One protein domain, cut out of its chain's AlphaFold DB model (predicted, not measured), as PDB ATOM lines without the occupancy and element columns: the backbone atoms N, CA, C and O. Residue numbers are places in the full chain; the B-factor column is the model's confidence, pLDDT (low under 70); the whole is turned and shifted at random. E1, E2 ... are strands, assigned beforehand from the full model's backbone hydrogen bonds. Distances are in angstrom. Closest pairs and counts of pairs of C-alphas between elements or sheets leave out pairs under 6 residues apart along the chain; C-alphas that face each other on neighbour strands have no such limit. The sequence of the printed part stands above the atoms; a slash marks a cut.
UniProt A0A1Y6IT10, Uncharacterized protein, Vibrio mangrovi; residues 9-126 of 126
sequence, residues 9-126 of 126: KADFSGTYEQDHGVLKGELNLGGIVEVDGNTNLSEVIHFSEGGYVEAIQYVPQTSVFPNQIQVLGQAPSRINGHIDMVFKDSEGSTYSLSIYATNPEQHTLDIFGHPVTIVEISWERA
ATOM      1  N   LYS A   9     111.364 158.917 275.458       94.25
ATOM      2  CA  LYS A   9     111.885 159.241 276.789       94.25
ATOM      3  C   LYS A   9     112.572 158.022 277.401       94.25
ATOM      4  O   LYS A   9     111.988 156.940 277.434       94.25
ATOM      5  N   ALA A  10     113.794 158.215 277.875       94.94
ATOM      6  CA  ALA A  10     114.575 157.229 278.599       94.94
ATOM      7  C   ALA A  10     114.714 157.694 280.049       94.94
ATOM      8  O   ALA A  10     115.328 158.729 280.297       94.94
ATOM      9  N   ASP A  11     114.133 156.937 280.977       96.25
ATOM     10  CA  ASP A  11     114.180 157.244 282.407       96.25
ATOM     11  C   ASP A  11     115.572 156.923 282.964       96.25
ATOM     12  O   ASP A  11     116.057 155.789 282.874       96.25
ATOM     13  N   PHE A  12     116.232 157.949 283.487       98.00
ATOM     14  CA  PHE A  12     117.524 157.872 284.143       98.00
ATOM     15  C   PHE A  12     117.372 158.253 285.612       98.00
ATOM     16  O   PHE A  12     116.716 159.224 285.973       98.00
ATOM     17  N   SER A  13     118.063 157.513 286.472       97.69
ATOM     18  CA  SER A  13     118.132 157.794 287.906       97.69
ATOM     19  C   SER A  13     119.552 157.600 288.418       97.69
ATOM     20  O   SER A  13     120.367 156.903 287.808       97.69
ATOM     21  N   GLY A  14     119.885 158.226 289.540       95.81
ATOM     22  CA  GLY A  14     121.219 158.098 290.104       95.81
ATOM     23  C   GLY A  14     121.506 159.109 291.195       95.81
ATOM     24  O   GLY A  14     120.598 159.638 291.830       95.81
ATOM     25  N   THR A  15     122.791 159.343 291.425       96.25
ATOM     26  CA  THR A  15     123.281 160.296 292.422       96.25
ATOM     27  C   THR A  15     123.878 161.487 291.708       96.25
ATOM     28  O   THR A  15     124.771 161.322 290.878       96.25
ATOM     29  N   TYR A  16     123.412 162.673 292.056       95.19
ATOM     30  CA  TYR A  16     123.909 163.921 291.511       95.19
ATOM     31  C   TYR A  16     123.918 164.981 292.599       95.19
ATOM     32  O   TYR A  16     123.031 165.041 293.452       95.19
ATOM     33  N   GLU A  17     124.943 165.812 292.548       93.44
ATOM     34  CA  GLU A  17     125.066 167.031 293.323       93.44
ATOM     35  C   GLU A  17     125.483 168.149 292.362       93.44
ATOM     36  O   GLU A  17     125.705 167.930 291.167       93.44
ATOM     37  N   GLN A  18     125.620 169.366 292.883       92.88
ATOM     38  CA  GLN A  18     126.276 170.416 292.118       92.88
ATOM     39  C   GLN A  18     127.663 169.932 291.652       92.88
ATOM     40  O   GLN A  18     128.401 169.285 292.398       92.88
ATOM     41  N   ASP A  19     128.021 170.279 290.418       93.81
ATOM     42  CA  ASP A  19     129.326 170.029 289.795       93.81
ATOM     43  C   ASP A  19     129.662 168.564 289.442       93.81
ATOM     44  O   ASP A  19     130.620 168.353 288.699       93.81
ATOM     45  N   HIS A  20     128.919 167.552 289.907       96.12
ATOM     46  CA  HIS A  20     129.210 166.151 289.572       96.12
ATOM     47  C   HIS A  20     128.011 165.213 289.749       96.12
ATOM     48  O   HIS A  20     127.122 165.442 290.567       96.12
ATOM     49  N   GLY A  21     128.006 164.108 289.008       97.50
ATOM     50  CA  GLY A  21     126.962 163.104 289.150       97.50
ATOM     51  C   GLY A  21     127.129 161.904 288.237       97.50
ATOM     52  O   GLY A  21     127.952 161.886 287.321       97.50
ATOM     53  N   VAL A  22     126.336 160.877 288.531       98.25
ATOM     54  CA  VAL A  22     126.239 159.638 287.765       98.25
ATOM     55  C   VAL A  22     124.772 159.250 287.677       98.25
ATOM     56  O   VAL A  22     124.122 158.996 288.693       98.25
ATOM     57  N   LEU A  23     124.272 159.161 286.452       98.38
ATOM     58  CA  LEU A  23     122.938 158.691 286.115       98.38
ATOM     59  C   LEU A  23     123.032 157.367 285.360       98.38
ATOM     60  O   LEU A  23     123.915 157.175 284.524       98.38
ATOM     61  N   LYS A  24     122.095 156.462 285.634       98.56
ATOM     62  CA  LYS A  24     121.955 155.160 284.979       98.56
ATOM     63  C   LYS A  24     120.556 155.015 284.407       98.56
ATOM     64  O   LYS A  24     119.588 155.428 285.042       98.56
ATOM     65  N   GLY A  25     120.464 154.405 283.237       97.69
ATOM     66  CA  GLY A  25     119.219 154.232 282.495       97.69
ATOM     67  C   GLY A  25     119.471 153.473 281.199       97.69
ATOM     68  O   GLY A  25     120.491 152.803 281.067       97.69
ATOM     69  N   GLU A  26     118.552 153.572 280.241       97.75
ATOM     70  CA  GLU A  26     118.699 152.950 278.918       97.75
ATOM     71  C   GLU A  26     118.307 153.937 277.814       97.75
ATOM     72  O   GLU A  26     117.153 154.011 277.382       97.75
ATOM     73  N   LEU A  27     119.281 154.708 277.334       98.00
ATOM     74  CA  LEU A  27     119.090 155.623 276.214       98.00
ATOM     75  C   LEU A  27     119.393 154.897 274.899       98.00
ATOM     76  O   LEU A  27     120.546 154.662 274.531       98.00
ATOM     77  N   ASN A  28     118.326 154.557 274.184       96.25
ATOM     78  CA  ASN A  28     118.383 153.977 272.847       96.25
ATOM     79  C   ASN A  28     118.470 155.065 271.764       96.25
ATOM     80  O   ASN A  28     118.129 156.226 271.995       96.25
ATOM     81  N   LEU A  29     118.905 154.685 270.559       94.38
ATOM     82  CA  LEU A  29     118.914 155.581 269.400       94.38
ATOM     83  C   LEU A  29     117.498 156.106 269.106       94.38
ATOM     84  O   LEU A  29     116.548 155.330 269.027       94.38
ATOM     85  N   GLY A  30     117.370 157.416 268.911       94.00
ATOM     86  CA  GLY A  30     116.089 158.123 268.823       94.00
ATOM     87  C   GLY A  30     115.492 158.506 270.183       94.00
ATOM     88  O   GLY A  30     114.321 158.877 270.240       94.00
ATOM     89  N   GLY A  31     116.259 158.392 271.271       96.06
ATOM     90  CA  GLY A  31     115.806 158.699 272.624       96.06
ATOM     91  C   GLY A  31     116.250 160.063 273.160       96.06
ATOM     92  O   GLY A  31     117.194 160.673 272.651       96.06
ATOM     93  N   ILE A  32     115.587 160.503 274.230       97.81
ATOM     94  CA  ILE A  32     115.922 161.678 275.047       97.81
ATOM     95  C   ILE A  32     115.990 161.278 276.522       97.81
ATOM     96  O   ILE A  32     115.170 160.490 276.988       97.81
ATOM     97  N   VAL A  33     116.962 161.817 277.251       98.38
ATOM     98  CA  VAL A  33     117.111 161.567 278.687       98.38
ATOM     99  C   VAL A  33     116.010 162.289 279.458       98.38
ATOM    100  O   VAL A  33     115.747 163.471 279.241       98.38
ATOM    101  N   GLU A  34     115.386 161.565 280.375       97.81
ATOM    102  CA  GLU A  34     114.445 162.073 281.361       97.81
ATOM    103  C   GLU A  34     114.955 161.694 282.752       97.81
ATOM    104  O   GLU A  34     115.403 160.571 282.960       97.81
ATOM    105  N   VAL A  35     114.897 162.628 283.698       97.62
ATOM    106  CA  VAL A  35     115.201 162.378 285.113       97.62
ATOM    107  C   VAL A  35     114.051 162.940 285.929       97.62
ATOM    108  O   VAL A  35     113.611 164.064 285.684       97.62
ATOM    109  N   ASP A  36     113.519 162.146 286.857       93.88
ATOM    110  CA  ASP A  36     112.362 162.507 287.691       93.88
ATOM    111  C   ASP A  36     111.155 163.027 286.878       93.88
ATOM    112  O   ASP A  36     110.424 163.930 287.293       93.88
ATOM    113  N   GLY A  37     110.939 162.460 285.685       93.12
ATOM    114  CA  GLY A  37     109.840 162.841 284.793       93.12
ATOM    115  C   GLY A  37     110.051 164.151 284.021       93.12
ATOM    116  O   GLY A  37     109.093 164.667 283.435       93.12
ATOM    117  N   ASN A  38     111.268 164.709 284.018       95.19
ATOM    118  CA  ASN A  38     111.607 165.932 283.296       95.19
ATOM    119  C   ASN A  38     112.761 165.724 282.301       95.19
ATOM    120  O   ASN A  38     113.800 165.161 282.633       95.19
ATOM    121  N   THR A  39     112.582 166.209 281.071       96.38
ATOM    122  CA  THR A  39     113.629 166.217 280.035       96.38
ATOM    123  C   THR A  39     114.474 167.486 280.067       96.38
ATOM    124  O   THR A  39     115.493 167.541 279.386       96.38
ATOM    125  N   ASN A  40     114.049 168.513 280.813       97.44
ATOM    126  CA  ASN A  40     114.905 169.639 281.150       97.44
ATOM    127  C   ASN A  40     115.766 169.257 282.358       97.44
ATOM    128  O   ASN A  40     115.272 169.131 283.479       97.44
ATOM    129  N   LEU A  41     117.055 169.084 282.096       98.00
ATOM    130  CA  LEU A  41     118.041 168.610 283.052       98.00
ATOM    131  C   LEU A  41     118.755 169.753 283.785       98.00
ATOM    132  O   LEU A  41     119.644 169.466 284.581       98.00
ATOM    133  N   SER A  42     118.380 171.023 283.584       96.75
ATOM    134  CA  SER A  42     119.134 172.166 284.125       96.75
ATOM    135  C   SER A  42     119.154 172.223 285.651       96.75
ATOM    136  O   SER A  42     120.024 172.867 286.217       96.75
ATOM    137  N   GLU A  43     118.210 171.560 286.321       94.75
ATOM    138  CA  GLU A  43     118.182 171.421 287.783       94.75
ATOM    139  C   GLU A  43     118.916 170.158 288.270       94.75
ATOM    140  O   GLU A  43     119.308 170.081 289.431       94.75
ATOM    141  N   VAL A  44     119.149 169.180 287.389       96.56
ATOM    142  CA  VAL A  44     119.822 167.902 287.697       96.56
ATOM    143  C   VAL A  44     121.321 167.994 287.418       96.56
ATOM    144  O   VAL A  44     122.143 167.609 288.243       96.56
ATOM    145  N   ILE A  45     121.677 168.525 286.251       96.88
ATOM    146  CA  ILE A  45     123.044 168.685 285.768       96.88
ATOM    147  C   ILE A  45     123.350 170.182 285.772       96.88
ATOM    148  O   ILE A  45     123.240 170.871 284.753       96.88
ATOM    149  N   HIS A  46     123.714 170.686 286.947       95.44
ATOM    150  CA  HIS A  46     124.086 172.080 287.149       95.44
ATOM    151  C   HIS A  46     125.439 172.213 287.837       95.44
ATOM    152  O   HIS A  46     125.865 171.385 288.646       95.44
ATOM    153  N   PHE A  47     126.097 173.315 287.524       94.56
ATOM    154  CA  PHE A  47     127.435 173.634 287.969       94.56
ATOM    155  C   PHE A  47     127.440 174.995 288.653       94.56
ATOM    156  O   PHE A  47     126.612 175.875 288.396       94.56
ATOM    157  N   SER A  48     128.415 175.185 289.528       89.88
ATOM    158  CA  SER A  48     128.772 176.503 290.040       89.88
ATOM    159  C   SER A  48     129.059 177.478 288.885       89.88
ATOM    160  O   SER A  48     129.490 177.081 287.803       89.88
ATOM    161  N   GLU A  49     128.811 178.773 289.104       91.38
ATOM    162  CA  GLU A  49     129.013 179.831 288.092       91.38
ATOM    163  C   GLU A  49     128.146 179.677 286.820       91.38
ATOM    164  O   GLU A  49     128.513 180.148 285.740       91.38
ATOM    165  N   GLY A  50     126.979 179.032 286.948       92.75
ATOM    166  CA  GLY A  50     125.913 179.053 285.941       92.75
ATOM    167  C   GLY A  50     126.079 178.081 284.773       92.75
ATOM    168  O   GLY A  50     125.372 178.227 283.777       92.75
ATOM    169  N   GLY A  51     126.994 177.114 284.867       95.88
ATOM    170  CA  GLY A  51     127.057 176.015 283.902       95.88
ATOM    171  C   GLY A  51     125.890 175.047 284.102       95.88
ATOM    172  O   GLY A  51     125.494 174.791 285.238       95.88
ATOM    173  N   TYR A  52     125.337 174.509 283.019       97.38
ATOM    174  CA  TYR A  52     124.248 173.533 283.081       97.38
ATOM    175  C   TYR A  52     124.118 172.733 281.783       97.38
ATOM    176  O   TYR A  52     124.577 173.159 280.719       97.38
ATOM    177  N   VAL A  53     123.425 171.598 281.869       98.00
ATOM    178  CA  VAL A  53     122.925 170.844 280.714       98.00
ATOM    179  C   VAL A  53     121.403 170.876 280.738       98.00
ATOM    180  O   VAL A  53     120.790 170.528 281.736       98.00
ATOM    181  N   GLU A  54     120.788 171.310 279.642       98.19
ATOM    182  CA  GLU A  54     119.332 171.377 279.485       98.19
ATOM    183  C   GLU A  54     118.763 170.071 278.946       98.19
ATOM    184  O   GLU A  54     117.729 169.621 279.418       98.19
ATOM    185  N   ALA A  55     119.420 169.454 277.963       98.25
ATOM    186  CA  ALA A  55     118.909 168.251 277.320       98.25
ATOM    187  C   ALA A  55     120.041 167.373 276.787       98.25
ATOM    188  O   ALA A  55     121.066 167.872 276.318       98.25
ATOM    189  N   ILE A  56     119.812 166.059 276.812       98.56
ATOM    190  CA  ILE A  56     120.686 165.045 276.219       98.56
ATOM    191  C   ILE A  56     119.817 164.125 275.368       98.56
ATOM    192  O   ILE A  56     118.844 163.553 275.860       98.56
ATOM    193  N   GLN A  57     120.184 163.948 274.104       97.69
ATOM    194  CA  GLN A  57     119.480 163.056 273.184       97.69
ATOM    195  C   GLN A  57     120.455 162.239 272.345       97.69
ATOM    196  O   GLN A  57     121.539 162.712 272.005       97.69
ATOM    197  N   TYR A  58     120.053 161.021 271.987       96.56
ATOM    198  CA  TYR A  58     120.825 160.160 271.099       96.56
ATOM    199  C   TYR A  58     120.114 160.056 269.759       96.56
ATOM    200  O   TYR A  58     119.063 159.427 269.654       96.56
ATOM    201  N   VAL A  59     120.658 160.695 268.728       93.12
ATOM    202  CA  VAL A  59     119.974 160.855 267.443       93.12
ATOM    203  C   VAL A  59     120.622 160.033 266.332       93.12
ATOM    204  O   VAL A  59     121.855 159.945 266.256       93.12
ATOM    205  N   PRO A  60     119.807 159.447 265.434       89.50
ATOM    206  CA  PRO A  60     120.320 158.856 264.213       89.50
ATOM    207  C   PRO A  60     120.860 159.952 263.303       89.50
ATOM    208  O   PRO A  60     120.234 160.997 263.120       89.50
ATOM    209  N   GLN A  61     121.992 159.679 262.672       82.81
ATOM    210  CA  GLN A  61     122.445 160.453 261.525       82.81
ATOM    211  C   GLN A  61     122.202 159.677 260.229       82.81
ATOM    212  O   GLN A  61     121.892 158.484 260.226       82.81
ATOM    213  N   THR A  62     122.272 160.382 259.097       73.62
ATOM    214  CA  THR A  62     122.097 159.754 257.775       73.62
ATOM    215  C   THR A  62     123.198 158.725 257.500       73.62
ATOM    216  O   THR A  62     124.240 158.750 258.137       73.62
ATOM    217  N   SER A  63     123.013 157.846 256.510       64.69
ATOM    218  CA  SER A  63     123.883 156.683 256.239       64.69
ATOM    219  C   SER A  63     125.379 156.966 256.002       64.69
ATOM    220  O   SER A  63     126.149 156.024 255.845       64.69
ATOM    221  N   VAL A  64     125.790 158.232 255.913       74.25
ATOM    222  CA  VAL A  64     127.189 158.659 255.739       74.25
ATOM    223  C   VAL A  64     127.791 159.315 256.985       74.25
ATOM    224  O   VAL A  64     128.997 159.543 257.013       74.25
ATOM    225  N   PHE A  65     126.982 159.612 258.004       77.69
ATOM    226  CA  PHE A  65     127.409 160.265 259.238       77.69
ATOM    227  C   PHE A  65     127.167 159.338 260.441       77.69
ATOM    228  O   PHE A  65     126.180 158.599 260.456       77.69
ATOM    229  N   PRO A  66     128.068 159.339 261.439       86.75
ATOM    230  CA  PRO A  66     127.908 158.534 262.648       86.75
ATOM    231  C   PRO A  66     126.696 159.004 263.454       86.75
ATOM    232  O   PRO A  66     126.365 160.185 263.421       86.75
ATOM    233  N   ASN A  67     126.063 158.106 264.214       92.19
ATOM    234  CA  ASN A  67     125.034 158.511 265.177       92.19
ATOM    235  C   ASN A  67     125.628 159.494 266.191       92.19
ATOM    236  O   ASN A  67     126.834 159.482 266.421       92.19
ATOM    237  N   GLN A  68     124.802 160.333 266.812       95.00
ATOM    238  CA  GLN A  68     125.312 161.406 267.666       95.00
ATOM    239  C   GLN A  68     124.588 161.490 268.989       95.00
ATOM    240  O   GLN A  68     123.359 161.511 269.030       95.00
ATOM    241  N   ILE A  69     125.358 161.654 270.059       97.25
ATOM    242  CA  ILE A  69     124.834 162.231 271.291       97.25
ATOM    243  C   ILE A  69     124.873 163.748 271.124       97.25
ATOM    244  O   ILE A  69     125.908 164.319 270.785       97.25
ATOM    245  N   GLN A  70     123.731 164.392 271.329       97.56
ATOM    246  CA  GLN A  70     123.607 165.842 271.317       97.56
ATOM    247  C   GLN A  70     123.301 166.321 272.728       97.56
ATOM    248  O   GLN A  70     122.394 165.800 273.379       97.56
ATOM    249  N   VAL A  71     124.059 167.315 273.176       98.38
ATOM    250  CA  VAL A  71     123.926 167.923 274.498       98.38
ATOM    251  C   VAL A  71     123.655 169.408 274.316       98.38
ATOM    252  O   VAL A  71     124.493 170.125 273.777       98.38
ATOM    253  N   LEU A  72     122.486 169.872 274.748       98.50
ATOM    254  CA  LEU A  72     122.183 171.297 274.831       98.50
ATOM    255  C   LEU A  72     122.608 171.795 276.209       98.50
ATOM    256  O   LEU A  72     122.127 171.282 277.218       98.50
ATOM    257  N   GLY A  73     123.494 172.784 276.267       97.38
ATOM    258  CA  GLY A  73     123.966 173.318 277.541       97.38
ATOM    259  C   GLY A  73     125.042 174.382 277.391       97.38
ATOM    260  O   GLY A  73     125.391 174.790 276.280       97.38
ATOM    261  N   GLN A  74     125.569 174.821 278.531       96.75
ATOM    262  CA  GLN A  74     126.668 175.780 278.610       96.75
ATOM    263  C   GLN A  74     127.611 175.466 279.773       96.75
ATOM    264  O   GLN A  74     127.200 174.986 280.829       96.75
ATOM    265  N   ALA A  75     128.877 175.805 279.588       95.50
ATOM    266  CA  ALA A  75     129.925 175.749 280.585       95.50
ATOM    267  C   ALA A  75     129.778 176.850 281.656       95.50
ATOM    268  O   ALA A  75     129.201 177.909 281.390       95.50
ATOM    269  N   PRO A  76     130.364 176.646 282.851       94.75
ATOM    270  CA  PRO A  76     130.522 177.686 283.867       94.75
ATOM    271  C   PRO A  76     131.200 178.953 283.332       94.75
ATOM    272  O   PRO A  76     132.230 178.878 282.656       94.75
ATOM    273  N   SER A  77     130.694 180.132 283.703       90.75
ATOM    274  CA  SER A  77     131.242 181.423 283.257       90.75
ATOM    275  C   SER A  77     132.484 181.840 284.063       90.75
ATOM    276  O   SER A  77     132.484 182.818 284.808       90.75
ATOM    277  N   ARG A  78     133.575 181.072 283.944       86.88
ATOM    278  CA  ARG A  78     134.855 181.349 284.619       86.88
ATOM    279  C   ARG A  78     136.059 181.051 283.728       86.88
ATOM    280  O   ARG A  78     135.952 180.364 282.716       86.88
ATOM    281  N   ILE A  79     137.239 181.519 284.142       82.69
ATOM    282  CA  ILE A  79     138.503 181.196 283.461       82.69
ATOM    283  C   ILE A  79     138.695 179.672 283.457       82.69
ATOM    284  O   ILE A  79     138.697 179.050 284.518       82.69
ATOM    285  N   ASN A  80     138.863 179.096 282.262       85.00
ATOM    286  CA  ASN A  80     139.002 177.655 282.012       85.00
ATOM    287  C   ASN A  80     137.811 176.796 282.487       85.00
ATOM    288  O   ASN A  80     137.967 175.592 282.677       85.00
ATOM    289  N   GLY A  81     136.635 177.398 282.696       89.88
ATOM    290  CA  GLY A  81     135.426 176.651 283.030       89.88
ATOM    291  C   GLY A  81     135.006 175.747 281.874       89.88
ATOM    292  O   GLY A  81     134.858 176.218 280.748       89.88
ATOM    293  N   HIS A  82     134.822 174.463 282.161       94.19
ATOM    294  CA  HIS A  82     134.236 173.503 281.236       94.19
ATOM    295  C   HIS A  82     133.465 172.426 281.995       94.19
ATOM    296  O   HIS A  82     133.561 172.316 283.220       94.19
ATOM    297  N   ILE A  83     132.654 171.683 281.252       95.00
ATOM    298  CA  ILE A  83     131.947 170.499 281.733       95.00
ATOM    299  C   ILE A  83     132.537 169.304 281.009       95.00
ATOM    300  O   ILE A  83     132.516 169.295 279.778       95.00
ATOM    301  N   ASP A  84     133.002 168.306 281.753       96.44
ATOM    302  CA  ASP A  84     133.373 167.017 281.188       96.44
ATOM    303  C   ASP A  84     132.242 166.022 281.421       96.44
ATOM    304  O   ASP A  84     131.811 165.780 282.548       96.44
ATOM    305  N   MET A  85     131.748 165.452 280.328       97.81
ATOM    306  CA  MET A  85     130.734 164.408 280.334       97.81
ATOM    307  C   MET A  85     131.319 163.116 279.785       97.81
ATOM    308  O   MET A  85     132.072 163.119 278.809       97.81
ATOM    309  N   VAL A  86     130.919 162.000 280.381       98.38
ATOM    310  CA  VAL A  86     131.251 160.652 279.932       98.38
ATOM    311  C   VAL A  86     129.962 159.869 279.746       98.38
ATOM    312  O   VAL A  86     129.123 159.787 280.640       98.38
ATOM    313  N   PHE A  87     129.830 159.269 278.571       98.50
ATOM    314  CA  PHE A  87     128.741 158.380 278.199       98.50
ATOM    315  C   PHE A  87     129.305 156.974 278.086       98.50
ATOM    316  O   PHE A  87     130.263 156.756 277.345       98.50
ATOM    317  N   LYS A  88     128.724 156.019 278.805       98.56
ATOM    318  CA  LYS A  88     129.123 154.615 278.734       98.56
ATOM    319  C   LYS A  88     128.020 153.791 278.094       98.56
ATOM    320  O   LYS A  88     126.854 153.902 278.479       98.56
ATOM    321  N   ASP A  89     128.391 152.965 277.125       98.00
ATOM    322  CA  ASP A  89     127.452 152.079 276.449       98.00
ATOM    323  C   ASP A  89     127.307 150.712 277.137       98.00
ATOM    324  O   ASP A  89     128.048 150.341 278.055       98.00
ATOM    325  N   SER A  90     126.314 149.952 276.679       97.50
ATOM    326  CA  SER A  90     126.026 148.587 277.119       97.50
ATOM    327  C   SER A  90     127.150 147.582 276.832       97.50
ATOM    328  O   SER A  90     127.148 146.493 277.403       97.50
ATOM    329  N   GLU A  91     128.096 147.919 275.953       96.88
ATOM    330  CA  GLU A  91     129.246 147.083 275.581       96.88
ATOM    331  C   GLU A  91     130.498 147.414 276.409       96.88
ATOM    332  O   GLU A  91     131.484 146.677 276.386       96.88
ATOM    333  N   GLY A  92     130.434 148.484 277.206       96.12
ATOM    334  CA  GLY A  92     131.494 148.955 278.083       96.12
ATOM    335  C   GLY A  92     132.390 150.034 277.473       96.12
ATOM    336  O   GLY A  92     133.328 150.454 278.153       96.12
ATOM    337  N   SER A  93     132.116 150.500 276.252       96.62
ATOM    338  CA  SER A  93     132.839 151.625 275.650       96.62
ATOM    339  C   SER A  93     132.456 152.935 276.330       96.62
ATOM    340  O   SER A  93     131.331 153.108 276.797       96.62
ATOM    341  N   THR A  94     133.400 153.874 276.368       97.38
ATOM    342  CA  THR A  94     133.211 155.206 276.949       97.38
ATOM    343  C   THR A  94     133.466 156.287 275.911       97.38
ATOM    344  O   THR A  94     134.475 156.237 275.204       97.38
ATOM    345  N   TYR A  95     132.601 157.293 275.878       97.19
ATOM    346  CA  TYR A  95     132.680 158.435 274.977       97.19
ATOM    347  C   TYR A  95     132.688 159.719 275.805       97.19
ATOM    348  O   TYR A  95     131.810 159.913 276.642       97.19
ATOM    349  N   SER A  96     133.669 160.591 275.577       97.25
ATOM    350  CA  SER A  96     133.846 161.819 276.357       97.25
ATOM    351  C   SER A  96     133.504 163.056 275.538       97.25
ATOM    352  O   SER A  96     133.901 163.162 274.378       97.25
ATOM    353  N   LEU A  97     132.809 164.005 276.160       97.25
ATOM    354  CA  LEU A  97     132.479 165.309 275.596       97.25
ATOM    355  C   LEU A  97     132.857 166.401 276.596       97.25
ATOM    356  O   LEU A  97     132.369 166.387 277.722       97.25
ATOM    357  N   SER A  98     133.663 167.363 276.153       96.38
ATOM    358  CA  SER A  98     133.992 168.559 276.929       96.38
ATOM    359  C   SER A  98     133.270 169.775 276.352       96.38
ATOM    360  O   SER A  98     133.407 170.078 275.164       96.38
ATOM    361  N   ILE A  99     132.528 170.493 277.191       96.00
ATOM    362  CA  ILE A  99     131.760 171.684 276.816       96.00
ATOM    363  C   ILE A  99     132.459 172.922 277.373       96.00
ATOM    364  O   ILE A  99     132.579 173.066 278.586       96.00
ATOM    365  N   TYR A 100     132.884 173.826 276.488       95.31
ATOM    366  CA  TYR A 100     133.577 175.079 276.839       95.31
ATOM    367  C   TYR A 100     132.742 176.336 276.575       95.31
ATOM    368  O   TYR A 100     133.107 177.432 277.000       95.31
ATOM    369  N   ALA A 101     131.649 176.207 275.824       95.50
ATOM    370  CA  ALA A 101     130.848 177.349 275.426       95.50
ATOM    371  C   ALA A 101     130.102 177.934 276.618       95.50
ATOM    372  O   ALA A 101     129.395 177.223 277.317       95.50
ATOM    373  N   THR A 102     130.233 179.236 276.834       94.56
ATOM    374  CA  THR A 102     129.607 179.951 277.956       94.56
ATOM    375  C   THR A 102     128.221 180.507 277.628       94.56
ATOM    376  O   THR A 102     127.606 181.142 278.480       94.56
ATOM    377  N   ASN A 103     127.734 180.277 276.405       95.69
ATOM    378  CA  ASN A 103     126.350 180.515 276.003       95.69
ATOM    379  C   ASN A 103     125.657 179.168 275.758       95.69
ATOM    380  O   ASN A 103     126.347 178.215 275.383       95.69
ATOM    381  N   PRO A 104     124.320 179.084 275.892       95.94
ATOM    382  CA  PRO A 104     123.593 177.852 275.621       95.94
ATOM    383  C   PRO A 104     123.687 177.501 274.138       95.94
ATOM    384  O   PRO A 104     123.209 178.249 273.282       95.94
ATOM    385  N   GLU A 105     124.291 176.359 273.834       97.81
ATOM    386  CA  GLU A 105     124.384 175.845 272.472       97.81
ATOM    387  C   GLU A 105     124.390 174.314 272.446       97.81
ATOM    388  O   GLU A 105     124.523 173.649 273.476       97.81
ATOM    389  N   GLN A 106     124.181 173.751 271.256       98.12
ATOM    390  CA  GLN A 106     124.198 172.309 271.050       98.12
ATOM    391  C   GLN A 106     125.627 171.826 270.791       98.12
ATOM    392  O   GLN A 106     126.265 172.236 269.822       98.12
ATOM    393  N   HIS A 107     126.066 170.870 271.598       97.56
ATOM    394  CA  HIS A 107     127.330 170.148 271.483       97.56
ATOM    395  C   HIS A 107     127.065 168.743 270.957       97.56
ATOM    396  O   HIS A 107     126.041 168.140 271.277       97.56
ATOM    397  N   THR A 108     127.970 168.209 270.144       96.00
ATOM    398  CA  THR A 108     127.781 166.904 269.498       96.00
ATOM    399  C   THR A 108     128.958 165.982 269.761       96.00
ATOM    400  O   THR A 108     130.107 166.382 269.584       96.00
ATOM    401  N   LEU A 109     128.659 164.735 270.110       96.25
ATOM    402  CA  LEU A 109     129.619 163.649 270.246       96.25
ATOM    403  C   LEU A 109     129.273 162.543 269.250       96.25
ATOM    404  O   LEU A 109     128.188 161.961 269.314       96.25
ATOM    405  N   ASP A 110     130.195 162.266 268.333       94.94
ATOM    406  CA  ASP A 110     130.026 161.235 267.312       94.94
ATOM    407  C   ASP A 110     130.227 159.830 267.897       94.94
ATOM    408  O   ASP A 110     131.247 159.530 268.522       94.94
ATOM    409  N   ILE A 111     129.266 158.945 267.634       93.00
ATOM    410  CA  ILE A 111     129.272 157.531 268.006       93.00
ATOM    411  C   ILE A 111     129.453 156.699 266.735       93.00
ATOM    412  O   ILE A 111     128.526 156.497 265.942       93.00
ATOM    413  N   PHE A 112     130.682 156.233 266.517       89.19
ATOM    414  CA  PHE A 112     131.039 155.412 265.364       89.19
ATOM    415  C   PHE A 112     130.683 153.940 265.584       89.19
ATOM    416  O   PHE A 112     130.869 153.404 266.672       89.19
ATOM    417  N   GLY A 113     130.260 153.268 264.511       86.44
ATOM    418  CA  GLY A 113     129.932 151.842 264.526       86.44
ATOM    419  C   GLY A 113     128.434 151.582 264.415       86.44
ATOM    420  O   GLY A 113     127.694 152.375 263.830       86.44
ATOM    421  N   HIS A 114     127.993 150.430 264.920       86.69
ATOM    422  CA  HIS A 114     126.568 150.119 264.988       86.69
ATOM    423  C   HIS A 114     125.906 150.884 266.145       86.69
ATOM    424  O   HIS A 114     126.588 151.303 267.081       86.69
ATOM    425  N   PRO A 115     124.575 151.066 266.119       90.12
ATOM    426  CA  PRO A 115     123.853 151.591 267.271       90.12
ATOM    427  C   PRO A 115     124.122 150.752 268.529       90.12
ATOM    428  O   PRO A 115     124.113 149.522 268.471       90.12
ATOM    429  N   VAL A 116     124.339 151.434 269.650       94.81
ATOM    430  CA  VAL A 116     124.510 150.877 271.001       94.81
ATOM    431  C   VAL A 116     123.490 151.516 271.944       94.81
ATOM    432  O   VAL A 116     122.889 152.528 271.591       94.81
ATOM    433  N   THR A 117     123.286 150.954 273.134       97.38
ATOM    434  CA  THR A 117     122.484 151.611 274.182       97.38
ATOM    435  C   THR A 117     123.421 152.349 275.124       97.38
ATOM    436  O   THR A 117     124.375 151.744 275.609       97.38
ATOM    437  N   ILE A 118     123.164 153.626 275.406       98.31
ATOM    438  CA  ILE A 118     123.890 154.347 276.460       98.31
ATOM    439  C   ILE A 118     123.242 154.002 277.800       98.31
ATOM    440  O   ILE A 118     122.037 154.188 277.969       98.31
ATOM    441  N   VAL A 119     124.037 153.474 278.732       98.56
ATOM    442  CA  VAL A 119     123.544 152.919 280.006       98.56
ATOM    443  C   VAL A 119     123.947 153.730 281.232       98.56
ATOM    444  O   VAL A 119     123.369 153.577 282.309       98.56
ATOM    445  N   GLU A 120     124.945 154.596 281.088       98.69
ATOM    446  CA  GLU A 120     125.428 155.455 282.161       98.69
ATOM    447  C   GLU A 120     125.911 156.785 281.580       98.69
ATOM    448  O   GLU A 120     126.556 156.829 280.528       98.69
ATOM    449  N   ILE A 121     125.563 157.867 282.269       98.62
ATOM    450  CA  ILE A 121     125.988 159.233 281.977       98.62
ATOM    451  C   ILE A 121     126.601 159.770 283.259       98.62
ATOM    452  O   ILE A 121     125.924 159.838 284.284       98.62
ATOM    453  N   SER A 122     127.865 160.161 283.212       98.38
ATOM    454  CA  SER A 122     128.528 160.821 284.331       98.38
ATOM    455  C   SER A 122     129.095 162.159 283.905       98.38
ATOM    456  O   SER A 122     129.479 162.343 282.751       98.38
ATOM    457  N   TRP A 123     129.167 163.087 284.845       97.44
ATOM    458  CA  TRP A 123     129.807 164.372 284.634       97.44
ATOM    459  C   TRP A 123     130.603 164.769 285.857       97.44
ATOM    460  O   TRP A 123     130.280 164.402 286.990       97.44
ATOM    461  N   GLU A 124     131.626 165.562 285.603       92.44
ATOM    462  CA  GLU A 124     132.383 166.237 286.632       92.44
ATOM    463  C   GLU A 124     132.799 167.620 286.144       92.44
ATOM    464  O   GLU A 124     132.902 167.904 284.946       92.44
ATOM    465  N   ARG A 125     133.001 168.509 287.106       78.81
ATOM    466  CA  ARG A 125     133.589 169.813 286.863       78.81
ATOM    467  C   ARG A 125     135.101 169.667 286.791       78.81
ATOM    468  O   ARG A 125     135.719 169.220 287.757       78.81
ATOM    469  N   ALA A 126     135.681 170.185 285.721       62.09
ATOM    470  CA  ALA A 126     137.111 170.446 285.619       62.09
ATOM    471  C   ALA A 126     137.419 171.939 285.821       62.09
ATOM    472  O   ALA A 126     136.540 172.797 285.550       62.09
TER     473      ALA A 126
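This is residues 9 to 126 of the 126 residues of an uncharacterized protein of Vibrio mangrovi (UniProt A0A1Y6IT10). One nine-stranded sheet folds back on itself like a flattened, nearly closed barrel: leaf E7 E6 E9 E2 faces leaf E3 E4 E5 E8, with E1 as the hinge. The edge strands E7 and E8 come near each other, with 6 pairs of C-alphas within 8 A, and the long link of residues 36 to 51, with no named element, joins E3 to E4. The 118 printed residues hold E1 to E9 in chain order and no named helix, class all strand; the mixed sheet runs E7 E6 E9 E2 E1 E3 E4 E5 E8. It is compact, with a radius of gyration of the C-alphas of 13.4 A and spans of 38 by 29 by 23 A.

Find C-alpha 9 at (111.885, 159.241, 276.789); from there E1, residues 9 to 17, runs 22.5 A and bends by 67 degrees at residue 14. E2 is 20 to 27, E3 31 to 35, E4 52 to 59, E5 67 to 74 at 21.9 A, E6 83 to 89, E7 94 to 99 and E8 105 to 111. E9, 118 to 125, ends at C-alpha 125, (133.589, 169.813, 286.863).

Start at E1, whose pairing is staggered: residues 9 to 12 pair with E3, parallel, N 10 to O 32 at 2.8 A, and 13 to 17 with E2, antiparallel, N 22 to O 15 at 2.9 A. E3, E4 and E5 form a meander, each strand the antiparallel neighbour of the one before; look at N 33 to O 56, 2.9 A. Between E7 and E8, the closest C-alphas, of Leu 97 and Leu 109, are 6.3 A apart.

The C-alphas of Glu 49 and Ser 63, the two farthest apart, are 39.7 A from each other. The printed part has no cut; E3 to E4 is the long link. Residues 63 and 126 have pLDDT under 70.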